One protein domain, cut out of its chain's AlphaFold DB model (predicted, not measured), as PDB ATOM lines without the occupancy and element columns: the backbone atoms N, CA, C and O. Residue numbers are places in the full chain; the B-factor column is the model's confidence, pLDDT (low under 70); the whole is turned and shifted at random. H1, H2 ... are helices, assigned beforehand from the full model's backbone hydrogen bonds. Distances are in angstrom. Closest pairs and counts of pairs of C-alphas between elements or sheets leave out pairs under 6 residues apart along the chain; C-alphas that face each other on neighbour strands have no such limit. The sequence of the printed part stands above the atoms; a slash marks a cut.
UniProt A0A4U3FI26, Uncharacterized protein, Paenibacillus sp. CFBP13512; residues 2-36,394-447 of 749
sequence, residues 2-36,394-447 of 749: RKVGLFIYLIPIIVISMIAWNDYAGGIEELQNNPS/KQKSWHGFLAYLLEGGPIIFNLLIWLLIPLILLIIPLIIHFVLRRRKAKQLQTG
ATOM      1  N   ARG A   2     243.725  70.255 204.186       47.31
ATOM      2  CA  ARG A   2     244.090  71.278 205.204       47.31
ATOM      3  C   ARG A   2     243.984  72.738 204.735       47.31
ATOM      4  O   ARG A   2     244.021  73.630 205.567       47.31
ATOM      5  N   LYS A   3     243.834  72.989 203.426       46.31
ATOM      6  CA  LYS A   3     243.812  74.352 202.856       46.31
ATOM      7  C   LYS A   3     242.406  74.946 202.668       46.31
ATOM      8  O   LYS A   3     242.294  76.155 202.562       46.31
ATOM      9  N   VAL A   4     241.344  74.132 202.676       50.19
ATOM     10  CA  VAL A   4     239.963  74.606 202.424       50.19
ATOM     11  C   VAL A   4     239.305  75.195 203.682       50.19
ATOM     12  O   VAL A   4     238.499  76.110 203.579       50.19
ATOM     13  N   GLY A   5     239.696  74.744 204.880       57.34
ATOM     14  CA  GLY A   5     239.071  75.184 206.134       57.34
ATOM     15  C   GLY A   5     239.324  76.649 206.505       57.34
ATOM     16  O   GLY A   5     238.458  77.264 207.108       57.34
ATOM     17  N   LEU A   6     240.466  77.236 206.124       58.94
ATOM     18  CA  LEU A   6     240.803  78.615 206.506       58.94
ATOM     19  C   LEU A   6     240.000  79.660 205.707       58.94
ATOM     20  O   LEU A   6     239.607  80.681 206.258       58.94
ATOM     21  N   PHE A   7     239.714  79.387 204.428       64.38
ATOM     22  CA  PHE A   7     238.993  80.317 203.549       64.38
ATOM     23  C   PHE A   7     237.523  80.507 203.943       64.38
ATOM     24  O   PHE A   7     236.973  81.582 203.727       64.38
ATOM     25  N   ILE A   8     236.900  79.507 204.575       74.69
ATOM     26  CA  ILE A   8     235.509  79.597 205.047       74.69
ATOM     27  C   ILE A   8     235.360  80.679 206.129       74.69
ATOM     28  O   ILE A   8     234.352  81.379 206.154       74.69
ATOM     29  N   TYR A   9     236.380  80.885 206.968       70.94
ATOM     30  CA  TYR A   9     236.361  81.913 208.016       70.94
ATOM     31  C   TYR A   9     236.618  83.336 207.495       70.94
ATOM     32  O   TYR A   9     236.391  84.293 208.226       70.94
ATOM     33  N   LEU A  10     237.054  83.494 206.237       77.88
ATOM     34  CA  LEU A  10     237.248  84.809 205.614       77.88
ATOM     35  C   LEU A  10     235.951  85.380 205.026       77.88
ATOM     36  O   LEU A  10     235.818  86.596 204.932       77.88
ATOM     37  N   ILE A  11     234.985  84.530 204.663       84.31
ATOM     38  CA  ILE A  11     233.715  84.971 204.063       84.31
ATOM     39  C   ILE A  11     232.945  85.909 205.013       84.31
ATOM     40  O   ILE A  11     232.584  87.002 204.574       84.31
ATOM     41  N   PRO A  12     232.748  85.580 206.307       85.44
ATOM     42  CA  PRO A  12     232.080  86.487 207.241       85.44
ATOM     43  C   PRO A  12     232.838  87.801 207.448       85.44
ATOM     44  O   PRO A  12     232.209  88.850 207.527       85.44
ATOM     45  N   ILE A  13     234.176  87.771 207.467       86.25
ATOM     46  CA  ILE A  13     235.004  88.981 207.598       86.25
ATOM     47  C   ILE A  13     234.763  89.916 206.413       86.25
ATOM     48  O   ILE A  13     234.545  91.106 206.616       86.25
ATOM     49  N   ILE A  14     234.762  89.387 205.186       86.94
ATOM     50  CA  ILE A  14     234.534  90.176 203.968       86.94
ATOM     51  C   ILE A  14     233.128  90.782 203.977       86.94
ATOM     52  O   ILE A  14     232.978  91.981 203.749       86.94
ATOM     53  N   VAL A  15     232.107  89.977 204.285       88.50
ATOM     54  CA  VAL A  15     230.709  90.433 204.319       88.50
ATOM     55  C   VAL A  15     230.506  91.509 205.387       88.50
ATOM     56  O   VAL A  15     229.946  92.559 205.090       88.50
ATOM     57  N   ILE A  16     231.002  91.298 206.609       89.00
ATOM     58  CA  ILE A  16     230.859  92.279 207.695       89.00
ATOM     59  C   ILE A  16     231.683  93.536 207.406       89.00
ATOM     60  O   ILE A  16     231.223  94.626 207.718       89.00
ATOM     61  N   SER A  17     232.847  93.422 206.758       87.69
ATOM     62  CA  SER A  17     233.627  94.596 206.335       87.69
ATOM     63  C   SER A  17     232.866  95.444 205.313       87.69
ATOM     64  O   SER A  17     232.888  96.666 205.406       87.69
ATOM     65  N   MET A  18     232.155  94.813 204.368       88.94
ATOM     66  CA  MET A  18     231.283  95.532 203.431       88.94
ATOM     67  C   MET A  18     230.097  96.190 204.141       88.94
ATOM     68  O   MET A  18     229.778  97.333 203.835       88.94
ATOM     69  N   ILE A  19     229.469  95.499 205.100       90.50
ATOM     70  CA  ILE A  19     228.367  96.059 205.897       90.50
ATOM     71  C   ILE A  19     228.859  97.250 206.727       90.50
ATOM     72  O   ILE A  19     228.226  98.294 206.688       90.50
ATOM     73  N   ALA A  20     230.001  97.126 207.408       89.25
ATOM     74  CA  ALA A  20     230.613  98.200 208.189       89.25
ATOM     75  C   ALA A  20     230.960  99.414 207.322       89.25
ATOM     76  O   ALA A  20     230.703 100.546 207.713       89.25
ATOM     77  N   TRP A  21     231.513  99.185 206.127       88.56
ATOM     78  CA  TRP A  21     231.790 100.265 205.186       88.56
ATOM     79  C   TRP A  21     230.509 100.938 204.688       88.56
ATOM     80  O   TRP A  21     230.473 102.158 204.582       88.56
ATOM     81  N   ASN A  22     229.467 100.165 204.378       88.25
ATOM     82  CA  ASN A  22     228.203 100.702 203.882       88.25
ATOM     83  C   ASN A  22     227.424 101.461 204.964       88.25
ATOM     84  O   ASN A  22     226.828 102.484 204.661       88.25
ATOM     85  N   ASP A  23     227.452 100.978 206.206       87.06
ATOM     86  CA  ASP A  23     226.875 101.652 207.373       87.06
ATOM     87  C   ASP A  23     227.569 102.996 207.622       87.06
ATOM     88  O   ASP A  23     226.924 104.041 207.628       87.06
ATOM     89  N   TYR A  24     228.904 102.987 207.676       86.12
ATOM     90  CA  TYR A  24     229.712 104.199 207.763       86.12
ATOM     91  C   TYR A  24     229.431 105.172 206.606       86.12
ATOM     92  O   TYR A  24     229.122 106.340 206.827       86.12
ATOM     93  N   ALA A  25     229.512 104.702 205.357       84.81
ATOM     94  CA  ALA A  25     229.308 105.545 204.183       84.81
ATOM     95  C   ALA A  25     227.878 106.099 204.100       84.81
ATOM     96  O   ALA A  25     227.713 107.239 203.668       84.81
ATOM     97  N   GLY A  26     226.880 105.314 204.517       82.06
ATOM     98  CA  GLY A  26     225.480 105.719 204.600       82.06
ATOM     99  C   GLY A  26     225.251 106.785 205.667       82.06
ATOM    100  O   GLY A  26     224.633 107.801 205.366       82.06
ATOM    101  N   GLY A  27     225.831 106.625 206.861       77.31
ATOM    102  CA  GLY A  27     225.771 107.642 207.916       77.31
ATOM    103  C   GLY A  27     226.420 108.967 207.503       77.31
ATOM    104  O   GLY A  27     225.888 110.036 207.793       77.31
ATOM    105  N   ILE A  28     227.528 108.921 206.750       79.38
ATOM    106  CA  ILE A  28     228.137 110.135 206.183       79.38
ATOM    107  C   ILE A  28     227.244 110.775 205.112       79.38
ATOM    108  O   ILE A  28     227.095 111.994 205.101       79.38
ATOM    109  N   GLU A  29     226.651 109.987 204.211       77.06
ATOM    110  CA  GLU A  29     225.713 110.523 203.211       77.06
ATOM    111  C   GLU A  29     224.481 111.154 203.863       77.06
ATOM    112  O   GLU A  29     224.031 112.203 203.415       77.06
ATOM    113  N   GLU A  30     223.950 110.551 204.924       74.31
ATOM    114  CA  GLU A  30     222.819 111.095 205.671       74.31
ATOM    115  C   GLU A  30     223.172 112.437 206.323       74.31
ATOM    116  O   GLU A  30     222.434 113.403 206.145       74.31
ATOM    117  N   LEU A  31     224.335 112.536 206.975       71.38
ATOM    118  CA  LEU A  31     224.827 113.786 207.567       71.38
ATOM    119  C   LEU A  31     225.084 114.887 206.527       71.38
ATOM    120  O   LEU A  31     224.822 116.056 206.797       71.38
ATOM    121  N   GLN A  32     225.597 114.536 205.344       72.50
ATOM    122  CA  GLN A  32     225.852 115.501 204.267       72.50
ATOM    123  C   GLN A  32     224.566 115.970 203.579       72.50
ATOM    124  O   GLN A  32     224.481 117.128 203.172       72.50
ATOM    125  N   ASN A  33     223.580 115.083 203.429       71.12
ATOM    126  CA  ASN A  33     222.321 115.399 202.755       71.12
ATOM    127  C   ASN A  33     221.299 116.061 203.690       71.12
ATOM    128  O   ASN A  33     220.468 116.829 203.215       71.12
ATOM    129  N   ASN A  34     221.367 115.777 204.993       72.69
ATOM    130  CA  ASN A  34     220.483 116.311 206.026       72.69
ATOM    131  C   ASN A  34     221.315 116.829 207.217       72.69
ATOM    132  O   ASN A  34     221.318 116.197 208.280       72.69
ATOM    133  N   PRO A  35     222.039 117.958 207.069       77.06
ATOM    134  CA  PRO A  35     222.717 118.578 208.200       77.06
ATOM    135  C   PRO A  35     221.695 118.926 209.287       77.06
ATOM    136  O   PRO A  35     220.531 119.214 209.005       77.06
ATOM    137  N   SER A  36     222.112 118.881 210.551       81.50
ATOM    138  CA  SER A  36     221.205 119.234 211.642       81.50
ATOM    139  C   SER A  36     220.934 120.731 211.606       81.50
ATOM    140  O   SER A  36     221.882 121.510 211.505       81.50
ATOM    141  N   LYS A 394     234.072 112.743 209.741       66.19
ATOM    142  CA  LYS A 394     232.740 112.533 209.152       66.19
ATOM    143  C   LYS A 394     232.733 112.707 207.624       66.19
ATOM    144  O   LYS A 394     231.702 112.973 207.019       66.19
ATOM    145  N   GLN A 395     233.879 112.514 206.973       70.38
ATOM    146  CA  GLN A 395     234.006 112.426 205.516       70.38
ATOM    147  C   GLN A 395     234.420 111.027 205.107       70.38
ATOM    148  O   GLN A 395     235.278 110.456 205.777       70.38
ATOM    149  N   LYS A 396     233.909 110.529 203.968       79.06
ATOM    150  CA  LYS A 396     234.265 109.227 203.369       79.06
ATOM    151  C   LYS A 396     235.769 109.121 203.102       79.06
ATOM    152  O   LYS A 396     236.254 109.396 202.006       79.06
ATOM    153  N   SER A 397     236.514 108.713 204.118       81.81
ATOM    154  CA  SER A 397     237.968 108.681 204.114       81.81
ATOM    155  C   SER A 397     238.471 107.527 204.973       81.81
ATOM    156  O   SER A 397     237.762 107.000 205.829       81.81
ATOM    157  N   TRP A 398     239.728 107.131 204.766       79.06
ATOM    158  CA  TRP A 398     240.351 106.103 205.602       79.06
ATOM    159  C   TRP A 398     240.463 106.539 207.072       79.06
ATOM    160  O   TRP A 398     240.275 105.724 207.970       79.06
ATOM    161  N   HIS A 399     240.719 107.828 207.322       79.19
ATOM    162  CA  HIS A 399     240.777 108.375 208.679       79.19
ATOM    163  C   HIS A 399     239.402 108.363 209.356       79.19
ATOM    164  O   HIS A 399     239.306 107.920 210.497       79.19
ATOM    165  N   GLY A 400     238.343 108.763 208.645       79.19
ATOM    166  CA  GLY A 400     236.976 108.701 209.165       79.19
ATOM    167  C   GLY A 400     236.506 107.268 209.421       79.19
ATOM    168  O   GLY A 400     235.928 106.987 210.467       79.19
ATOM    169  N   PHE A 401     236.853 106.321 208.545       84.75
ATOM    170  CA  PHE A 401     236.541 104.908 208.772       84.75
ATOM    171  C   PHE A 401     237.286 104.325 209.985       84.75
ATOM    172  O   PHE A 401     236.714 103.545 210.746       84.75
ATOM    173  N   LEU A 402     238.546 104.715 210.212       83.44
ATOM    174  CA  LEU A 402     239.279 104.335 211.425       83.44
ATOM    175  C   LEU A 402     238.655 104.931 212.693       83.44
ATOM    176  O   LEU A 402     238.597 104.240 213.707       83.44
ATOM    177  N   ALA A 403     238.180 106.178 212.642       80.06
ATOM    178  CA  ALA A 403     237.465 106.799 213.756       80.06
ATOM    179  C   ALA A 403     236.159 106.045 214.071       80.06
ATOM    180  O   ALA A 403     235.946 105.676 215.222       80.06
ATOM    181  N   TYR A 404     235.372 105.697 213.049       84.69
ATOM    182  CA  TYR A 404     234.173 104.857 213.174       84.69
ATOM    183  C   TYR A 404     234.481 103.477 213.789       84.69
ATOM    184  O   TYR A 404     233.787 103.009 214.691       84.69
ATOM    185  N   LEU A 405     235.583 102.834 213.378       86.19
ATOM    186  CA  LEU A 405     236.037 101.575 213.983       86.19
ATOM    187  C   LEU A 405     236.413 101.719 215.471       86.19
ATOM    188  O   LEU A 405     236.276 100.754 216.223       86.19
ATOM    189  N   LEU A 406     236.913 102.884 215.896       84.56
ATOM    190  CA  LEU A 406     237.298 103.160 217.286       84.56
ATOM    191  C   LEU A 406     236.109 103.553 218.168       84.56
ATOM    192  O   LEU A 406     236.102 103.205 219.349       84.56
ATOM    193  N   GLU A 407     235.119 104.247 217.608       82.81
ATOM    194  CA  GLU A 407     233.848 104.571 218.269       82.81
ATOM    195  C   GLU A 407     233.077 103.292 218.641       82.81
ATOM    196  O   GLU A 407     232.504 103.183 219.728       82.81
ATOM    197  N   GLY A 408     233.179 102.266 217.789       78.19
ATOM    198  CA  GLY A 408     232.698 100.919 218.062       78.19
ATOM    199  C   GLY A 408     231.259 100.702 217.598       78.19
ATOM    200  O   GLY A 408     230.822 101.236 216.589       78.19
ATOM    201  N   GLY A 409     230.524  99.835 218.295       85.00
ATOM    202  CA  GLY A 409     229.138  99.502 217.954       85.00
ATOM    203  C   GLY A 409     228.945  98.063 217.462       85.00
ATOM    204  O   GLY A 409     229.914  97.316 217.289       85.00
ATOM    205  N   PRO A 410     227.687  97.621 217.280       85.62
ATOM    206  CA  PRO A 410     227.365  96.205 217.098       85.62
ATOM    207  C   PRO A 410     228.057  95.564 215.887       85.62
ATOM    208  O   PRO A 410     228.538  94.432 215.974       85.62
ATOM    209  N   ILE A 411     228.148  96.298 214.773       88.38
ATOM    210  CA  ILE A 411     228.784  95.833 213.533       88.38
ATOM    211  C   ILE A 411     230.297  95.666 213.742       88.38
ATOM    212  O   ILE A 411     230.862  94.641 213.353       88.38
ATOM    213  N   ILE A 412     230.940  96.619 214.425       90.00
ATOM    214  CA  ILE A 412     232.378  96.585 214.713       90.00
ATOM    215  C   ILE A 412     232.733  95.476 215.702       90.00
ATOM    216  O   ILE A 412     233.686  94.729 215.472       90.00
ATOM    217  N   PHE A 413     231.941  95.295 216.761       86.75
ATOM    218  CA  PHE A 413     232.125  94.176 217.688       86.75
ATOM    219  C   PHE A 413     232.034  92.826 216.969       86.75
ATOM    220  O   PHE A 413     232.858  91.941 217.206       86.75
ATOM    221  N   ASN A 414     231.076  92.677 216.053       89.12
ATOM    222  CA  ASN A 414     230.937  91.467 215.250       89.12
ATOM    223  C   ASN A 414     232.159  91.253 214.334       89.12
ATOM    224  O   ASN A 414     232.720  90.156 214.299       89.12
ATOM    225  N   LEU A 415     232.645  92.307 213.667       89.19
ATOM    226  CA  LEU A 415     233.864  92.255 212.848       89.19
ATOM    227  C   LEU A 415     235.082  91.785 213.661       89.19
ATOM    228  O   LEU A 415     235.843  90.927 213.209       89.19
ATOM    229  N   LEU A 416     235.239  92.302 214.881       89.06
ATOM    230  CA  LEU A 416     236.358  91.990 215.773       89.06
ATOM    231  C   LEU A 416     236.340  90.517 216.218       89.06
ATOM    232  O   LEU A 416     237.381  89.855 216.216       89.06
ATOM    233  N   ILE A 417     235.158  89.963 216.511       88.50
ATOM    234  CA  ILE A 417     234.983  88.531 216.816       88.50
ATOM    235  C   ILE A 417     235.427  87.668 215.631       88.50
ATOM    236  O   ILE A 417     236.194  86.715 215.803       88.50
ATOM    237  N   TRP A 418     234.989  88.014 214.419       88.69
ATOM    238  CA  TRP A 418     235.345  87.258 213.220       88.69
ATOM    239  C   TRP A 418     236.819  87.376 212.837       88.69
ATOM    240  O   TRP A 418     237.354  86.428 212.270       88.69
ATOM    241  N   LEU A 419     237.502  88.464 213.202       88.19
ATOM    242  CA  LEU A 419     238.961  88.586 213.081       88.19
ATOM    243  C   LEU A 419     239.714  87.751 214.133       88.19
ATOM    244  O   LEU A 419     240.761  87.174 213.833       88.19
ATOM    245  N   LEU A 420     239.179  87.637 215.353       87.81
ATOM    246  CA  LEU A 420     239.789  86.867 216.442       87.81
ATOM    247  C   LEU A 420     239.758  85.352 216.203       87.81
ATOM    248  O   LEU A 420     240.740  84.673 216.496       87.81
ATOM    249  N   ILE A 421     238.669  84.809 215.656       86.88
ATOM    250  CA  ILE A 421     238.514  83.363 215.409       86.88
ATOM    251  C   ILE A 421     239.677  82.765 214.583       86.88
ATOM    252  O   ILE A 421     240.326  81.835 215.071       86.88
ATOM    253  N   PRO A 422     240.004  83.258 213.370       83.31
ATOM    254  CA  PRO A 422     241.102  82.707 212.579       83.31
ATOM    255  C   PRO A 422     242.463  82.958 213.233       83.31
ATOM    256  O   PRO A 422     243.342  82.100 213.150       83.31
ATOM    257  N   LEU A 423     242.634  84.088 213.929       84.38
ATOM    258  CA  LEU A 423     243.860  84.401 214.657       84.38
ATOM    259  C   LEU A 423     244.121  83.368 215.762       84.38
ATOM    260  O   LEU A 423     245.214  82.810 215.854       84.38
ATOM    261  N   ILE A 424     243.097  83.043 216.549       86.12
ATOM    262  CA  ILE A 424     243.151  82.021 217.598       86.12
ATOM    263  C   ILE A 424     243.425  80.639 216.989       86.12
ATOM    264  O   ILE A 424     244.296  79.913 217.478       86.12
ATOM    265  N   LEU A 425     242.747  80.292 215.891       84.06
ATOM    266  CA  LEU A 425     242.942  79.018 215.189       84.06
ATOM    267  C   LEU A 425     244.355  78.853 214.609       84.06
ATOM    268  O   LEU A 425     244.809  77.719 214.465       84.06
ATOM    269  N   LEU A 426     245.067  79.942 214.300       81.50
ATOM    270  CA  LEU A 426     246.457  79.908 213.831       81.50
ATOM    271  C   LEU A 426     247.474  79.941 214.981       81.50
ATOM    272  O   LEU A 426     248.454  79.194 214.962       81.50
ATOM    273  N   ILE A 427     247.243  80.776 215.995       82.50
ATOM    274  CA  ILE A 427     248.190  80.995 217.095       82.50
ATOM    275  C   ILE A 427     248.207  79.814 218.071       82.50
ATOM    276  O   ILE A 427     249.285  79.358 218.454       82.50
ATOM    277  N   ILE A 428     247.046  79.277 218.461       82.62
ATOM    278  CA  ILE A 428     246.966  78.165 219.426       82.62
ATOM    279  C   ILE A 428     247.798  76.944 218.990       82.62
ATOM    280  O   ILE A 428     248.626  76.489 219.784       82.62
ATOM    281  N   PRO A 429     247.661  76.400 217.764       81.38
ATOM    282  CA  PRO A 429     248.457  75.243 217.360       81.38
ATOM    283  C   PRO A 429     249.956  75.558 217.266       81.38
ATOM    284  O   PRO A 429     250.770  74.685 217.576       81.38
ATOM    285  N   LEU A 430     250.335  76.792 216.913       79.81
ATOM    286  CA  LEU A 430     251.733  77.233 216.895       79.81
ATOM    287  C   LEU A 430     252.339  77.238 218.311       79.81
ATOM    288  O   LEU A 430     253.431  76.704 218.527       79.81
ATOM    289  N   ILE A 431     251.600  77.772 219.290       80.94
ATOM    290  CA  ILE A 431     251.996  77.771 220.705       80.94
ATOM    291  C   ILE A 431     252.096  76.333 221.230       80.94
ATOM    292  O   ILE A 431     253.106  75.977 221.840       80.94
ATOM    293  N   ILE A 432     251.098  75.482 220.961       78.88
ATOM    294  CA  ILE A 432     251.103  74.071 221.387       78.88
ATOM    295  C   ILE A 432     252.329  73.339 220.828       78.88
ATOM    296  O   ILE A 432     253.031  72.655 221.579       78.88
ATOM    297  N   HIS A 433     252.636  73.512 219.539       74.88
ATOM    298  CA  HIS A 433     253.812  72.913 218.906       74.88
ATOM    299  C   HIS A 433     255.116  73.338 219.603       74.88
ATOM    300  O   HIS A 433     255.957  72.500 219.938       74.88
ATOM    301  N   PHE A 434     255.268  74.634 219.880       72.12
ATOM    302  CA  PHE A 434     256.462  75.175 220.524       72.12
ATOM    303  C   PHE A 434     256.631  74.689 221.973       72.12
ATOM    304  O   PHE A 434     257.736  74.319 222.387       72.12
ATOM    305  N   VAL A 435     255.537  74.618 222.738       76.06
ATOM    306  CA  VAL A 435     255.533  74.124 224.126       76.06
ATOM    307  C   VAL A 435     255.894  72.636 224.191       76.06
ATOM    308  O   VAL A 435     256.726  72.245 225.017       76.06
ATOM    309  N   LEU A 436     255.328  71.803 223.310       74.88
ATOM    310  CA  LEU A 436     255.638  70.369 223.251       74.88
ATOM    311  C   LEU A 436     257.102  70.119 222.863       74.88
ATOM    312  O   LEU A 436     257.779  69.312 223.506       74.88
ATOM    313  N   ARG A 437     257.627  70.860 221.878       69.38
ATOM    314  CA  ARG A 437     259.026  70.748 221.441       69.38
ATOM    315  C   ARG A 437     260.006  71.145 222.547       69.38
ATOM    316  O   ARG A 437     260.970  70.422 222.789       69.38
ATOM    317  N   ARG A 438     259.732  72.235 223.277       71.06
ATOM    318  CA  ARG A 438     260.539  72.645 224.443       71.06
ATOM    319  C   ARG A 438     260.512  71.611 225.567       71.06
ATOM    320  O   ARG A 438     261.553  71.357 226.169       71.06
ATOM    321  N   ARG A 439     259.357  70.994 225.850       66.38
ATOM    322  CA  ARG A 439     259.262  69.915 226.850       66.38
ATOM    323  C   ARG A 439     260.104  68.699 226.460       66.38
ATOM    324  O   ARG A 439     260.876  68.238 227.298       66.38
ATOM    325  N   LYS A 440     260.008  68.233 225.206       61.44
ATOM    326  CA  LYS A 440     260.802  67.099 224.698       61.44
ATOM    327  C   LYS A 440     262.306  67.409 224.734       61.44
ATOM    328  O   LYS A 440     263.075  66.621 225.269       61.44
ATOM    329  N   ALA A 441     262.718  68.591 224.265       63.50
ATOM    330  CA  ALA A 441     264.122  69.015 224.269       63.50
ATOM    331  C   ALA A 441     264.717  69.101 225.686       63.50
ATOM    332  O   ALA A 441     265.824  68.627 225.923       63.50
ATOM    333  N   LYS A 442     263.963  69.648 226.650       61.97
ATOM    334  CA  LYS A 442     264.412  69.745 228.045       61.97
ATOM    335  C   LYS A 442     264.564  68.369 228.703       61.97
ATOM    336  O   LYS A 442     265.483  68.189 229.486       61.97
ATOM    337  N   GLN A 443     263.688  67.411 228.385       59.44
ATOM    338  CA  GLN A 443     263.793  66.032 228.882       59.44
ATOM    339  C   GLN A 443     264.983  65.275 228.275       59.44
ATOM    340  O   GLN A 443     265.620  64.505 228.985       59.44
ATOM    341  N   LEU A 444     265.319  65.531 227.007       60.88
ATOM    342  CA  LEU A 444     266.480  64.930 226.341       60.88
ATOM    343  C   LEU A 444     267.820  65.493 226.849       60.88
ATOM    344  O   LEU A 444     268.782  64.744 226.946       60.88
ATOM    345  N   GLN A 445     267.889  66.778 227.220       60.97
ATOM    346  CA  GLN A 445     269.115  67.396 227.757       60.97
ATOM    347  C   GLN A 445     269.469  66.954 229.185       60.97
ATOM    348  O   GLN A 445     270.633  67.020 229.569       60.97
ATOM    349  N   THR A 446     268.486  66.550 229.994       59.62
ATOM    350  CA  THR A 446     268.704  66.151 231.398       59.62
ATOM    351  C   THR A 446     268.742  64.640 231.611       59.62
ATOM    352  O   THR A 446     268.966  64.200 232.737       59.62
ATOM    353  N   GLY A 447     268.466  63.852 230.570       61.06
ATOM    354  CA  GLY A 447     268.408  62.397 230.650       61.06
ATOM    355  C   GLY A 447     269.739  61.744 230.284       61.06
ATOM    356  O   GLY A 447     270.408  62.151 229.339       61.06
TER     357      GLY A 447
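What this domain is: This is residues 2 to 36 and 394 to 447 of the 749 residues of an uncharacterized protein of Paenibacillus sp. CFBP13512 (UniProt A0A4U3FI26). Two helices, long H4 and shorter H2, pass side by side over part of their length, with short H3 across them. Residues 427 to 447 stick out as an arm. The printed part has 89 residues, 76 of them in four named helices, H1, H2, H3 and H4 in order along the chain, with no named strand; its class is all helix, and it is extended, with a radius of gyration of the C-alphas of 21.1 A, spanning 76 by 27 by 19 A.

Where its parts are: H4, residues 410 to 446, 53.1 A, kinks 31 degrees near residue 424 and ends at (268.704, 66.151, 231.398). H2, residues 10 to 33, 34.2 A, begins at (237.248, 84.809, 205.614). H3 is residues 398 to 407, H1 residues 4 to 8.

How they stand to each other: H4 touches H2, closest C-alphas Trp 418 and Ile 13, 5.9 A, opposite ways at a shallow tilt of 35.0 degrees, only just short of steep. H3 only just touches H2, with 3 pairs of C-alphas within 8 A, closest Phe 401 and Tyr 24, 6.9 A. O i to N i+4 pairs are within hydrogen-bond range throughout H2 and H3, 29 of 33 in H4, 0 of 1 in H1, where i+3 gives 0 of 2.

The domain as a whole: Residues 37 to 393 are not printed; C-alphas 36 and 394 are 13.6 A apart. pLDDT is under 70 at residues 2 to 7, 394, 437 and 439 to 447.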